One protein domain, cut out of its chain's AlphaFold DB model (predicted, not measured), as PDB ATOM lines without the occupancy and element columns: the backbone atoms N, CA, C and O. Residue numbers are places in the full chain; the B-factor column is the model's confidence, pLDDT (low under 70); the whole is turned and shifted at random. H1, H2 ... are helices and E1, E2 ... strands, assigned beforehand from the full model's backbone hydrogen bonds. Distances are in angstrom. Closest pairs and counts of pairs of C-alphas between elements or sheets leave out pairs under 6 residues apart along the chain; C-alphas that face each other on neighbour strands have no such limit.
ATOM      1  N   ILE A   3     181.791 212.368 167.448       55.88
ATOM      2  CA  ILE A   3     181.636 211.069 168.119       55.88
ATOM      3  C   ILE A   3     180.998 211.303 169.477       55.88
ATOM      4  O   ILE A   3     181.517 212.068 170.285       55.88
ATOM      5  N   PHE A   4     179.905 210.586 169.723       59.62
ATOM      6  CA  PHE A   4     179.323 210.436 171.048       59.62
ATOM      7  C   PHE A   4     179.704 209.076 171.596       59.62
ATOM      8  O   PHE A   4     179.298 208.047 171.051       59.62
ATOM      9  N   THR A   5     180.457 209.071 172.686       55.09
ATOM     10  CA  THR A   5     180.700 207.851 173.451       55.09
ATOM     11  C   THR A   5     179.848 207.902 174.700       55.09
ATOM     12  O   THR A   5     180.022 208.810 175.501       55.09
ATOM     13  N   PHE A   6     178.937 206.942 174.860       57.31
ATOM     14  CA  PHE A   6     178.129 206.776 176.067       57.31
ATOM     15  C   PHE A   6     178.644 205.566 176.848       57.31
ATOM     16  O   PHE A   6     178.636 204.447 176.333       57.31
ATOM     17  N   ASP A   7     179.071 205.765 178.091       50.66
ATOM     18  CA  ASP A   7     179.380 204.664 179.004       50.66
ATOM     19  C   ASP A   7     178.078 204.069 179.588       50.66
ATOM     20  O   ASP A   7     177.045 204.727 179.730       50.66
ATOM     21  N   SER A   8     178.138 202.805 179.991       48.69
ATOM     22  CA  SER A   8     177.092 201.995 180.630       48.69
ATOM     23  C   SER A   8     176.365 202.657 181.815       48.69
ATOM     24  O   SER A   8     175.271 202.235 182.195       48.69
ATOM     25  N   LEU A   9     176.958 203.691 182.410       47.44
ATOM     26  CA  LEU A   9     176.468 204.379 183.597       47.44
ATOM     27  C   LEU A   9     175.811 205.750 183.309       47.44
ATOM     28  O   LEU A   9     175.454 206.434 184.273       47.44
ATOM     29  N   LEU A  22     170.450 217.398 171.191       82.75
ATOM     30  CA  LEU A  22     171.410 217.719 170.154       82.75
ATOM     31  C   LEU A  22     170.733 217.590 168.795       82.75
ATOM     32  O   LEU A  22     170.271 216.509 168.426       82.75
ATOM     33  N   ALA A  23     170.757 218.669 168.023       86.94
ATOM     34  CA  ALA A  23     170.443 218.633 166.605       86.94
ATOM     35  C   ALA A  23     171.690 218.948 165.784       86.94
ATOM     36  O   ALA A  23     172.489 219.817 166.131       86.94
ATOM     37  N   MET A  24     171.842 218.239 164.672       88.50
ATOM     38  CA  MET A  24     172.931 218.453 163.733       88.50
ATOM     39  C   MET A  24     172.440 218.252 162.312       88.50
ATOM     40  O   MET A  24     171.665 217.330 162.053       88.50
ATOM     41  N   ALA A  25     172.905 219.096 161.398       91.12
ATOM     42  CA  ALA A  25     172.549 218.976 159.993       91.12
ATOM     43  C   ALA A  25     173.608 219.591 159.068       91.12
ATOM     44  O   ALA A  25     174.350 220.485 159.493       91.12
ATOM     45  N   PRO A  26     173.694 219.138 157.807       93.06
ATOM     46  CA  PRO A  26     174.515 219.792 156.800       93.06
ATOM     47  C   PRO A  26     174.094 221.250 156.602       93.06
ATOM     48  O   PRO A  26     172.911 221.554 156.454       93.06
ATOM     49  N   LYS A  27     175.070 222.159 156.499       93.44
ATOM     50  CA  LYS A  27     174.814 223.581 156.206       93.44
ATOM     51  C   LYS A  27     174.061 223.778 154.895       93.44
ATOM     52  O   LYS A  27     173.346 224.752 154.746       93.44
ATOM     53  N   SER A  28     174.214 222.854 153.945       95.38
ATOM     54  CA  SER A  28     173.534 222.894 152.649       95.38
ATOM     55  C   SER A  28     172.016 222.722 152.726       95.38
ATOM     56  O   SER A  28     171.342 223.006 151.740       95.38
ATOM     57  N   GLU A  29     171.480 222.226 153.843       96.44
ATOM     58  CA  GLU A  29     170.035 222.032 154.033       96.44
ATOM     59  C   GLU A  29     169.320 223.289 154.543       96.44
ATOM     60  O   GLU A  29     168.093 223.343 154.505       96.44
ATOM     61  N   TYR A  30     170.071 224.303 154.977       96.38
ATOM     62  CA  TYR A  30     169.541 225.511 155.602       96.38
ATOM     63  C   TYR A  30     170.112 226.755 154.938       96.38
ATOM     64  O   TYR A  30     171.222 226.752 154.406       96.38
ATOM     65  N   LYS A  31     169.354 227.848 154.968       96.12
ATOM     66  CA  LYS A  31     169.808 229.118 154.392       96.12
ATOM     67  C   LYS A  31     170.994 229.705 155.166       96.12
ATOM     68  O   LYS A  31     171.918 230.250 154.564       96.12
ATOM     69  N   ASP A  32     170.925 229.637 156.489       94.62
ATOM     70  CA  ASP A  32     171.896 230.179 157.431       94.62
ATOM     71  C   ASP A  32     171.696 229.539 158.821       94.62
ATOM     72  O   ASP A  32     170.823 228.689 159.021       94.62
ATOM     73  N   LYS A  33     172.518 229.941 159.797       93.88
ATOM     74  CA  LYS A  33     172.420 229.440 161.174       93.88
ATOM     75  C   LYS A  33     171.096 229.773 161.858       93.88
ATOM     76  O   LYS A  33     170.662 229.027 162.732       93.88
ATOM     77  N   GLU A  34     170.457 230.881 161.487       94.38
ATOM     78  CA  GLU A  34     169.192 231.303 162.085       94.38
ATOM     79  C   GLU A  34     168.050 230.414 161.592       94.38
ATOM     80  O   GLU A  34     167.252 229.941 162.400       94.38
ATOM     81  N   ASP A  35     168.016 230.133 160.291       95.06
ATOM     82  CA  ASP A  35     167.092 229.188 159.660       95.06
ATOM     83  C   ASP A  35     167.207 227.783 160.275       95.06
ATOM     84  O   ASP A  35     166.203 227.175 160.653       95.06
ATOM     85  N   PHE A  36     168.438 227.312 160.496       95.31
ATOM     86  CA  PHE A  36     168.696 226.071 161.227       95.31
ATOM     87  C   PHE A  36     168.147 226.109 162.663       95.31
ATOM     88  O   PHE A  36     167.374 225.230 163.043       95.31
ATOM     89  N   CYS A  37     168.486 227.132 163.458       92.19
ATOM     90  CA  CYS A  37     168.034 227.225 164.851       92.19
ATOM     91  C   CYS A  37     166.504 227.316 164.960       92.19
ATOM     92  O   CYS A  37     165.920 226.697 165.846       92.19
ATOM     93  N   LYS A  38     165.838 228.018 164.033       91.94
ATOM     94  CA  LYS A  38     164.367 228.069 163.953       91.94
ATOM     95  C   LYS A  38     163.770 226.679 163.786       91.94
ATOM     96  O   LYS A  38     162.921 226.289 164.584       91.94
ATOM     97  N   ALA A  39     164.255 225.922 162.801       91.44
ATOM     98  CA  ALA A  39     163.774 224.570 162.530       91.44
ATOM     99  C   ALA A  39     164.009 223.615 163.713       91.44
ATOM    100  O   ALA A  39     163.180 222.746 163.994       91.44
ATOM    101  N   VAL A  40     165.129 223.783 164.419       90.06
ATOM    102  CA  VAL A  40     165.448 222.995 165.610       90.06
ATOM    103  C   VAL A  40     164.506 223.321 166.768       90.06
ATOM    104  O   VAL A  40     163.900 222.403 167.321       90.06
ATOM    105  N   VAL A  41     164.326 224.601 167.100       86.88
ATOM    106  CA  VAL A  41     163.438 225.040 168.191       86.88
ATOM    107  C   VAL A  41     161.978 224.690 167.898       86.88
ATOM    108  O   VAL A  41     161.249 224.259 168.793       86.88
ATOM    109  N   ASP A  42     161.546 224.797 166.638       85.62
ATOM    110  CA  ASP A  42     160.230 224.327 166.188       85.62
ATOM    111  C   ASP A  42     159.994 222.854 166.529       85.62
ATOM    112  O   ASP A  42     158.900 222.483 166.958       85.62
ATOM    113  N   ARG A  43     161.025 222.021 166.357       83.56
ATOM    114  CA  ARG A  43     160.970 220.588 166.638       83.56
ATOM    115  C   ARG A  43     161.101 220.272 168.125       83.56
ATOM    116  O   ARG A  43     160.406 219.387 168.603       83.56
ATOM    117  N   GLN A  44     161.983 220.959 168.846       78.88
ATOM    118  CA  GLN A  44     162.189 220.738 170.279       78.88
ATOM    119  C   GLN A  44     160.938 221.112 171.086       78.88
ATOM    120  O   GLN A  44     160.616 220.450 172.070       78.88
ATOM    121  N   PHE A  61     172.557 234.878 169.707       90.19
ATOM    122  CA  PHE A  61     173.798 234.504 169.015       90.19
ATOM    123  C   PHE A  61     175.049 235.152 169.624       90.19
ATOM    124  O   PHE A  61     175.989 235.519 168.911       90.19
ATOM    125  N   LYS A  62     175.063 235.317 170.949       89.94
ATOM    126  CA  LYS A  62     176.159 235.986 171.638       89.94
ATOM    127  C   LYS A  62     177.405 235.098 171.540       89.94
ATOM    128  O   LYS A  62     177.345 233.952 171.982       89.94
ATOM    129  N   PRO A  63     178.522 235.581 170.965       88.56
ATOM    130  CA  PRO A  63     179.739 234.786 170.873       88.56
ATOM    131  C   PRO A  63     180.224 234.376 172.262       88.56
ATOM    132  O   PRO A  63     180.311 235.216 173.160       88.56
ATOM    133  N   VAL A  64     180.564 233.100 172.415       81.94
ATOM    134  CA  VAL A  64     181.209 232.594 173.628       81.94
ATOM    135  C   VAL A  64     182.710 232.808 173.472       81.94
ATOM    136  O   VAL A  64     183.301 232.389 172.473       81.94
ATOM    137  N   SER A  65     183.343 233.494 174.426       73.19
ATOM    138  CA  SER A  65     184.798 233.672 174.377       73.19
ATOM    139  C   SER A  65     185.515 232.329 174.541       73.19
ATOM    140  O   SER A  65     184.984 231.404 175.146       73.19
ATOM    141  N   ARG A  66     186.742 232.199 174.022       64.25
ATOM    142  CA  ARG A  66     187.507 230.939 174.115       64.25
ATOM    143  C   ARG A  66     187.766 230.506 175.568       64.25
ATOM    144  O   ARG A  66     187.747 229.318 175.866       64.25
ATOM    145  N   ASP A  67     187.936 231.478 176.459       63.94
ATOM    146  CA  ASP A  67     188.159 231.238 177.886       63.94
ATOM    147  C   ASP A  67     186.857 230.806 178.593       63.94
ATOM    148  O   ASP A  67     186.864 229.911 179.440       63.94
ATOM    149  N   GLU A  68     185.708 231.373 178.204       64.06
ATOM    150  CA  GLU A  68     184.389 230.903 178.654       64.06
ATOM    151  C   GLU A  68     184.023 229.544 178.040       64.06
ATOM    152  O   GLU A  68     183.375 228.732 178.692       64.06
ATOM    153  N   TYR A  69     184.474 229.258 176.819       60.72
ATOM    154  CA  TYR A  69     184.249 228.005 176.099       60.72
ATOM    155  C   TYR A  69     184.893 226.804 176.800       60.72
ATOM    156  O   TYR A  69     184.224 225.791 177.027       60.72
ATOM    157  N   GLU A  70     186.166 226.914 177.185       57.06
ATOM    158  CA  GLU A  70     186.871 225.847 177.903       57.06
ATOM    159  C   GLU A  70     186.304 225.649 179.318       57.06
ATOM    160  O   GLU A  70     186.169 224.517 179.784       57.06
ATOM    161  N   GLY A  71     185.903 226.742 179.977       54.81
ATOM    162  CA  GLY A  71     185.373 226.718 181.340       54.81
ATOM    163  C   GLY A  71     183.888 226.367 181.473       54.81
ATOM    164  O   GLY A  71     183.495 225.866 182.526       54.81
ATOM    165  N   ARG A  72     183.054 226.614 180.452       58.19
ATOM    166  CA  ARG A  72     181.591 226.404 180.479       58.19
ATOM    167  C   ARG A  72     181.109 225.413 179.436       58.19
ATOM    168  O   ARG A  72     180.434 224.474 179.796       58.19
ATOM    169  N   THR A  73     181.434 225.554 178.156       54.03
ATOM    170  CA  THR A  73     180.893 224.641 177.130       54.03
ATOM    171  C   THR A  73     181.527 223.261 177.210       54.03
ATOM    172  O   THR A  73     180.806 222.272 177.246       54.03
ATOM    173  N   LEU A  74     182.857 223.174 177.306       54.25
ATOM    174  CA  LEU A  74     183.517 221.895 177.561       54.25
ATOM    175  C   LEU A  74     183.178 221.378 178.950       54.25
ATOM    176  O   LEU A  74     183.000 220.180 179.093       54.25
ATOM    177  N   SER A  75     183.034 222.233 179.966       54.81
ATOM    178  CA  SER A  75     182.582 221.743 181.265       54.81
ATOM    179  C   SER A  75     181.144 221.242 181.205       54.81
ATOM    180  O   SER A  75     180.942 220.173 181.721       54.81
ATOM    181  N   TYR A  76     180.182 221.859 180.514       55.78
ATOM    182  CA  TYR A  76     178.811 221.343 180.353       55.78
ATOM    183  C   TYR A  76     178.742 220.091 179.467       55.78
ATOM    184  O   TYR A  76     178.027 219.151 179.800       55.78
ATOM    185  N   LEU A  77     179.536 220.030 178.392       53.75
ATOM    186  CA  LEU A  77     179.705 218.831 177.559       53.75
ATOM    187  C   LEU A  77     180.431 217.694 178.310       53.75
ATOM    188  O   LEU A  77     180.159 216.529 178.044       53.75
ATOM    189  N   ASN A  78     181.317 218.007 179.263       50.72
ATOM    190  CA  ASN A  78     182.027 217.039 180.117       50.72
ATOM    191  C   ASN A  78     181.329 216.797 181.477       50.72
ATOM    192  O   ASN A  78     181.644 215.832 182.172       50.72
ATOM    193  N   LEU A  79     180.381 217.656 181.870       49.75
ATOM    194  CA  LEU A  79     179.474 217.539 183.023       49.75
ATOM    195  C   LEU A  79     178.303 216.625 182.681       49.75
ATOM    196  O   LEU A  79     177.500 216.326 183.563       49.75
ATOM    197  N   LEU A  80     178.256 216.091 181.456       50.91
ATOM    198  CA  LEU A  80     177.435 214.954 181.039       50.91
ATOM    199  C   LEU A  80     177.765 213.653 181.800       50.91
ATOM    200  O   LEU A  80     177.599 212.546 181.291       50.91
ATOM    201  N   SER A  81     178.207 213.764 183.056       47.53
ATOM    202  CA  SER A  81     178.940 212.760 183.806       47.53
ATOM    203  C   SER A  81     180.307 212.487 183.143       47.53
ATOM    204  O   SER A  81     180.459 212.689 181.941       47.53
ATOM    205  N   PRO A  82     181.316 211.958 183.860       51.81
ATOM    206  CA  PRO A  82     182.566 211.427 183.277       51.81
ATOM    207  C   PRO A  82     182.381 210.273 182.255       51.81
ATOM    208  O   PRO A  82     183.273 209.457 182.058       51.81
ATOM    209  N   LYS A  83     181.199 210.156 181.648       54.53
ATOM    210  CA  LYS A  83     180.631 208.994 180.968       54.53
ATOM    211  C   LYS A  83     180.059 209.330 179.594       54.53
ATOM    212  O   LYS A  83     179.699 208.403 178.873       54.53
ATOM    213  N   VAL A  84     179.939 210.611 179.243       53.56
ATOM    214  CA  VAL A  84     179.710 211.029 177.860       53.56
ATOM    215  C   VAL A  84     180.902 211.849 177.411       53.56
ATOM    216  O   VAL A  84     181.259 212.837 178.043       53.56
ATOM    217  N   THR A  85     181.527 211.425 176.320       58.84
ATOM    218  CA  THR A  85     182.585 212.194 175.664       58.84
ATOM    219  C   THR A  85     182.097 212.582 174.284       58.84
ATOM    220  O   THR A  85     181.673 211.717 173.511       58.84
ATOM    221  N   VAL A  86     182.147 213.884 173.997       60.12
ATOM    222  CA  VAL A  86     181.845 214.442 172.680       60.12
ATOM    223  C   VAL A  86     183.159 214.826 172.024       60.12
ATOM    224  O   VAL A  86     183.777 215.825 172.386       60.12
ATOM    225  N   GLU A  87     183.597 214.031 171.056       66.69
ATOM    226  CA  GLU A  87     184.725 214.411 170.212       66.69
ATOM    227  C   GLU A  87     184.197 215.193 169.016       66.69
ATOM    228  O   GLU A  87     183.290 214.733 168.320       66.69
ATOM    229  N   HIS A  88     184.767 216.366 168.764       65.00
ATOM    230  CA  HIS A  88     184.358 217.253 167.684       65.00
ATOM    231  C   HIS A  88     185.570 217.697 166.853       65.00
ATOM    232  O   HIS A  88     186.708 217.701 167.322       65.00
ATOM    233  N   GLY A  89     185.318 218.081 165.598       69.19
ATOM    234  CA  GLY A  89     186.314 218.753 164.759       69.19
ATOM    235  C   GLY A  89     186.597 220.182 165.232       69.19
ATOM    236  O   GLY A  89     186.225 220.575 166.336       69.19
ATOM    237  N   GLU A  90     187.235 220.993 164.392       81.31
ATOM    238  CA  GLU A  90     187.401 222.421 164.686       81.31
ATOM    239  C   GLU A  90     186.024 223.095 164.843       81.31
ATOM    240  O   GLU A  90     185.261 223.186 163.878       81.31
ATOM    241  N   ILE A  91     185.722 223.562 166.059       81.25
ATOM    242  CA  ILE A  91     184.517 224.344 166.351       81.25
ATOM    243  C   ILE A  91     184.721 225.790 165.904       81.25
ATOM    244  O   ILE A  91     185.734 226.420 166.210       81.25
ATOM    245  N   LYS A  92     183.728 226.311 165.187       84.25
ATOM    246  CA  LYS A  92     183.647 227.672 164.655       84.25
ATOM    247  C   LYS A  92     182.349 228.314 165.118       84.25
ATOM    248  O   LYS A  92     181.352 227.619 165.297       84.25
ATOM    249  N   ASP A  93     182.386 229.630 165.293       86.88
ATOM    250  CA  ASP A  93     181.210 230.463 165.565       86.88
ATOM    251  C   ASP A  93     180.327 229.944 166.709       86.88
ATOM    252  O   ASP A  93     179.102 229.915 166.609       86.88
ATOM    253  N   LEU A  94     180.969 229.525 167.806       86.69
ATOM    254  CA  LEU A  94     180.256 229.123 169.009       86.69
ATOM    255  C   LEU A  94     179.532 230.323 169.624       86.69
ATOM    256  O   LEU A  94     180.149 231.329 169.994       86.69
ATOM    257  N   CYS A  95     178.226 230.172 169.795       88.38
ATOM    258  CA  CYS A  95     177.352 231.197 170.327       88.38
ATOM    259  C   CYS A  95     176.367 230.621 171.348       88.38
ATOM    260  O   CYS A  95     175.874 229.506 171.187       88.38
ATOM    261  N   GLU A  96     176.017 231.431 172.341       87.88
ATOM    262  CA  GLU A  96     174.809 231.253 173.147       87.88
ATOM    263  C   GLU A  96     173.594 231.588 172.268       87.88
ATOM    264  O   GLU A  96     173.540 232.659 171.649       87.88
ATOM    265  N   ILE A  97     172.627 230.675 172.173       89.06
ATOM    266  CA  ILE A  97     171.350 230.955 171.502       89.06
ATOM    267  C   ILE A  97     170.472 231.785 172.427       89.06
ATOM    268  O   ILE A  97     170.026 232.862 172.031       89.06
ATOM    269  N   TYR A  98     170.340 231.362 173.679       85.50
ATOM    270  CA  TYR A  98     169.676 232.110 174.741       85.50
ATOM    271  C   TYR A  98     170.664 232.444 175.863       85.50
ATOM    272  O   TYR A  98     171.666 231.741 176.017       85.50
ATOM    273  N   PRO A  99     170.423 233.514 176.645       82.81
ATOM    274  CA  PRO A  99     171.200 233.765 177.852       82.81
ATOM    275  C   PRO A  99     171.163 232.529 178.765       82.81
ATOM    276  O   PRO A  99     170.068 232.054 179.061       82.81
ATOM    277  N   PRO A 100     172.316 232.005 179.213       76.25
ATOM    278  CA  PRO A 100     172.346 230.790 180.014       76.25
ATOM    279  C   PRO A 100     171.697 231.018 181.382       76.25
ATOM    280  O   PRO A 100     171.980 232.014 182.060       76.25
ATOM    281  N   GLU A 101     170.886 230.058 181.811       77.06
ATOM    282  CA  GLU A 101     170.372 229.955 183.174       77.06
ATOM    283  C   GLU A 101     171.166 228.894 183.954       77.06
ATOM    284  O   GLU A 101     171.999 228.167 183.415       77.06
ATOM    285  N   TRP A 102     170.973 228.827 185.271       69.06
ATOM    286  CA  TRP A 102     171.765 227.937 186.129       69.06
ATOM    287  C   TRP A 102     171.541 226.442 185.825       69.06
ATOM    288  O   TRP A 102     172.417 225.629 186.118       69.06
ATOM    289  N   ASN A 103     170.394 226.096 185.236       70.50
ATOM    290  CA  ASN A 103     169.965 224.744 184.889       70.50
ATOM    291  C   ASN A 103     169.559 224.586 183.417       70.50
ATOM    292  O   ASN A 103     168.910 223.592 183.103       70.50
ATOM    293  N   ASP A 104     169.864 225.553 182.547       76.94
ATOM    294  CA  ASP A 104     169.501 225.499 181.127       76.94
ATOM    295  C   ASP A 104     170.495 226.293 180.272       76.94
ATOM    296  O   ASP A 104     170.824 227.446 180.572       76.94
ATOM    297  N   VAL A 105     171.020 225.657 179.229       80.19
ATOM    298  CA  VAL A 105     172.048 226.209 178.346       80.19
ATOM    299  C   VAL A 105     171.767 225.789 176.907       80.19
ATOM    300  O   VAL A 105     171.811 224.602 176.592       80.19
ATOM    301  N   ASP A 106     171.602 226.773 176.020       85.62
ATOM    302  CA  ASP A 106     171.448 226.576 174.576       85.62
ATOM    303  C   ASP A 106     172.634 227.142 173.799       85.62
ATOM    304  O   ASP A 106     172.917 228.344 173.825       85.62
ATOM    305  N   LEU A 107     173.310 226.273 173.057       86.69
ATOM    306  CA  LEU A 107     174.495 226.594 172.278       86.69
ATOM    307  C   LEU A 107     174.285 226.275 170.807       86.69
ATOM    308  O   LEU A 107     173.709 225.252 170.437       86.69
ATOM    309  N   PHE A 108     174.870 227.119 169.973       91.00
ATOM    310  CA  PHE A 108     175.071 226.855 168.564       91.00
ATOM    311  C   PHE A 108     176.548 226.860 168.243       91.00
ATOM    312  O   PHE A 108     177.282 227.719 168.725       91.00
ATOM    313  N   PHE A 109     176.972 225.941 167.388       88.31
ATOM    314  CA  PHE A 109     178.307 225.968 166.816       88.31
ATOM    315  C   PHE A 109     178.332 225.321 165.440       88.31
ATOM    316  O   PHE A 109     177.416 224.609 165.024       88.31
ATOM    317  N   GLU A 110     179.428 225.549 164.728       89.19
ATOM    318  CA  GLU A 110     179.650 225.011 163.398       89.19
ATOM    319  C   GLU A 110     180.937 224.190 163.375       89.19
ATOM    320  O   GLU A 110     181.939 224.551 163.985       89.19
ATOM    321  N   SER A 111     180.944 223.097 162.624       84.88
ATOM    322  CA  SER A 111     182.165 222.361 162.276       84.88
ATOM    323  C   SER A 111     182.007 221.882 160.842       84.88
ATOM    324  O   SER A 111     180.911 221.500 160.460       84.88
ATOM    325  N   GLU A 112     183.080 221.931 160.050       84.19
ATOM    326  CA  GLU A 112     183.174 221.516 158.633       84.19
ATOM    327  C   GLU A 112     181.858 221.089 157.951       84.19
ATOM    328  O   GLU A 112     181.466 219.925 157.978       84.19
ATOM    329  N   GLY A 113     181.172 222.043 157.312       88.19
ATOM    330  CA  GLY A 113     179.968 221.759 156.523       88.19
ATOM    331  C   GLY A 113     178.715 221.392 157.325       88.19
ATOM    332  O   GLY A 113     177.690 221.125 156.708       88.19
ATOM    333  N   MET A 114     178.755 221.444 158.659       89.50
ATOM    334  CA  MET A 114     177.645 221.112 159.557       89.50
ATOM    335  C   MET A 114     177.296 222.265 160.508       89.50
ATOM    336  O   MET A 114     178.172 223.031 160.930       89.50
ATOM    337  N   TYR A 115     176.017 222.339 160.863       92.62
ATOM    338  CA  TYR A 115     175.482 223.120 161.975       92.62
ATOM    339  C   TYR A 115     175.149 222.214 163.157       92.62
ATOM    340  O   TYR A 115     174.735 221.067 162.961       92.62
ATOM    341  N   PHE A 116     175.313 222.744 164.368       88.69
ATOM    342  CA  PHE A 116     175.008 222.069 165.624       88.69
ATOM    343  C   PHE A 116     174.196 222.980 166.534       88.69
ATOM    344  O   PHE A 116     174.514 224.158 166.690       88.69
ATOM    345  N   TYR A 117     173.168 222.406 167.148       89.00
ATOM    346  CA  TYR A 117     172.408 222.989 168.244       89.00
ATOM    347  C   TYR A 117     172.493 222.035 169.428       89.00
ATOM    348  O   TYR A 117     172.239 220.838 169.268       89.00
ATOM    349  N   TYR A 118     172.836 222.556 170.596       83.94
ATOM    350  CA  TYR A 118     172.970 221.797 171.828       83.94
ATOM    351  C   TYR A 118     172.197 222.497 172.941       83.94
ATOM    352  O   TYR A 118     172.556 223.607 173.321       83.94
ATOM    353  N   ASN A 119     171.170 221.838 173.468       83.06
ATOM    354  CA  ASN A 119     170.517 222.210 174.713       83.06
ATOM    355  C   ASN A 119     170.937 221.225 175.805       83.06
ATOM    356  O   ASN A 119     170.877 220.006 175.610       83.06
ATOM    357  N   TRP A 120     171.338 221.761 176.948       78.56
ATOM    358  CA  TRP A 120     171.520 221.016 178.184       78.56
ATOM    359  C   TRP A 120     170.660 221.656 179.257       78.56
ATOM    360  O   TRP A 120     170.800 222.848 179.511       78.56
ATOM    361  N   SER A 121     169.819 220.859 179.906       74.38
ATOM    362  CA  SER A 121     168.998 221.320 181.017       74.38
ATOM    363  C   SER A 121     168.897 220.290 182.136       74.38
ATOM    364  O   SER A 121     169.073 219.088 181.924       74.38
ATOM    365  N   THR A 122     168.614 220.753 183.353       69.88
ATOM    366  CA  THR A 122     168.377 219.889 184.516       69.88
ATOM    367  C   THR A 122     167.106 220.282 185.252       69.88
ATOM    368  O   THR A 122     166.813 221.470 185.423       69.88
ATOM    369  N   THR A 123     166.373 219.296 185.765       63.69
ATOM    370  CA  THR A 123     165.304 219.550 186.738       63.69
ATOM    371  C   THR A 123     165.940 219.858 188.091       63.69
ATOM    372  O   THR A 123     166.703 219.039 188.603       63.69
TER     373      THR A 123
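What this domain is: This is residues 3 to 9, 22 to 44 and 61 to 123 of the 124 residues of an uncharacterized protein of Ruminococcus albus (UniProt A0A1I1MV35). What does the domain look like? A twisted sheet of four strands, E2, E6, E5 and E4, has one helix over each face: H1 slants over E2 and E6, and H2 crosses over E6, E5 and E4. A small second sheet, E1 and E3, sits next to the last residues of H2, 74 to 78. What is it built of? The printed part has 93 residues with two named helices and six named strands, in the order E1, E2, H1, H2, E3, E4, E5, E6; its class is mixed, helices and strands, and both sheets are antiparallel. It is compact, with a radius of gyration of the C-alphas of 13.2 A and spans of 38 by 27 by 26 A.

How they stand to each other: How is the larger sheet ordered? It runs E2 (residues 22 to 26), E6 (114 to 122), E5 (104 to 111), E4 (92 to 96), and is twisted, its C-alphas lying up to 4.2 A off the best plane. E4, E5 and E6 form a meander, each strand the antiparallel neighbour of the one before; E4 and E5 are a hairpin, as are E5 and E6. Within hydrogen-bond range are N 23 and O 117 at 2.9 A for E2 and E6, N 107 and O 118 at 2.8 A for E6 and E5, and N 95 and O 108 at 2.8 A for E5 and E4. Where are the helices? H1 (residues 33 to 44) and H2 (66 to 78) are on opposite faces of this sheet, making three layers, helices on both faces of a sheet. H1 has a height over the sheet of 9.2 A and runs slantwise to the strands, at 43 degrees to E2 on the local plane; its closest C-alphas to E6 are those of Cys 37 and Tyr 117, 7.0 A apart. H2 has a height of 10.5 A and runs across the strands, at 77 degrees to E4 on the local plane; the closest C-alphas of H2 and E6 are those of Tyr 76 and Trp 120, 7.6 A apart. What of the small sheet and the helix backbones? E1 (residues 3 to 6) and E3 (84 to 87) are antiparallel, with N 5 and O 85 at 3.0 A within hydrogen-bond range, and the closest C-alphas of H2 and E3 are those of Asn 78 and Thr 85, 6.6 A apart. In H1 every O i to N i+4 pair is within hydrogen-bond range, in H2 7 of 9.

Where its parts are: Where can a reader start and stop? E1 begins at C-alpha 3, (181.636, 211.069, 168.119), and E6 ends at C-alpha 122, (168.377, 219.889, 184.516). How long are the longer elements? From first to last C-alpha, E6 measures 26.7 A, E5 22.9 A, H1 16.2 A and H2 16.1 A.

The domain as a whole: How large is it, and where is it cut? The two farthest C-alphas, those of Leu 9 and Lys 31, are 38.8 A apart. Residues 10 to 21 and 45 to 60 are not printed; the gaps are 19.6 A from C-alpha 9 to 22 and 18.1 A from C-alpha 44 to 61. Are there long links, and where is confidence low? Of the links that are printed whole, none is long. The mean pLDDT of the printed part is 76.2, and 34 residues are under 70: 3 to 9, 66 to 89, 102, and 122 to 123.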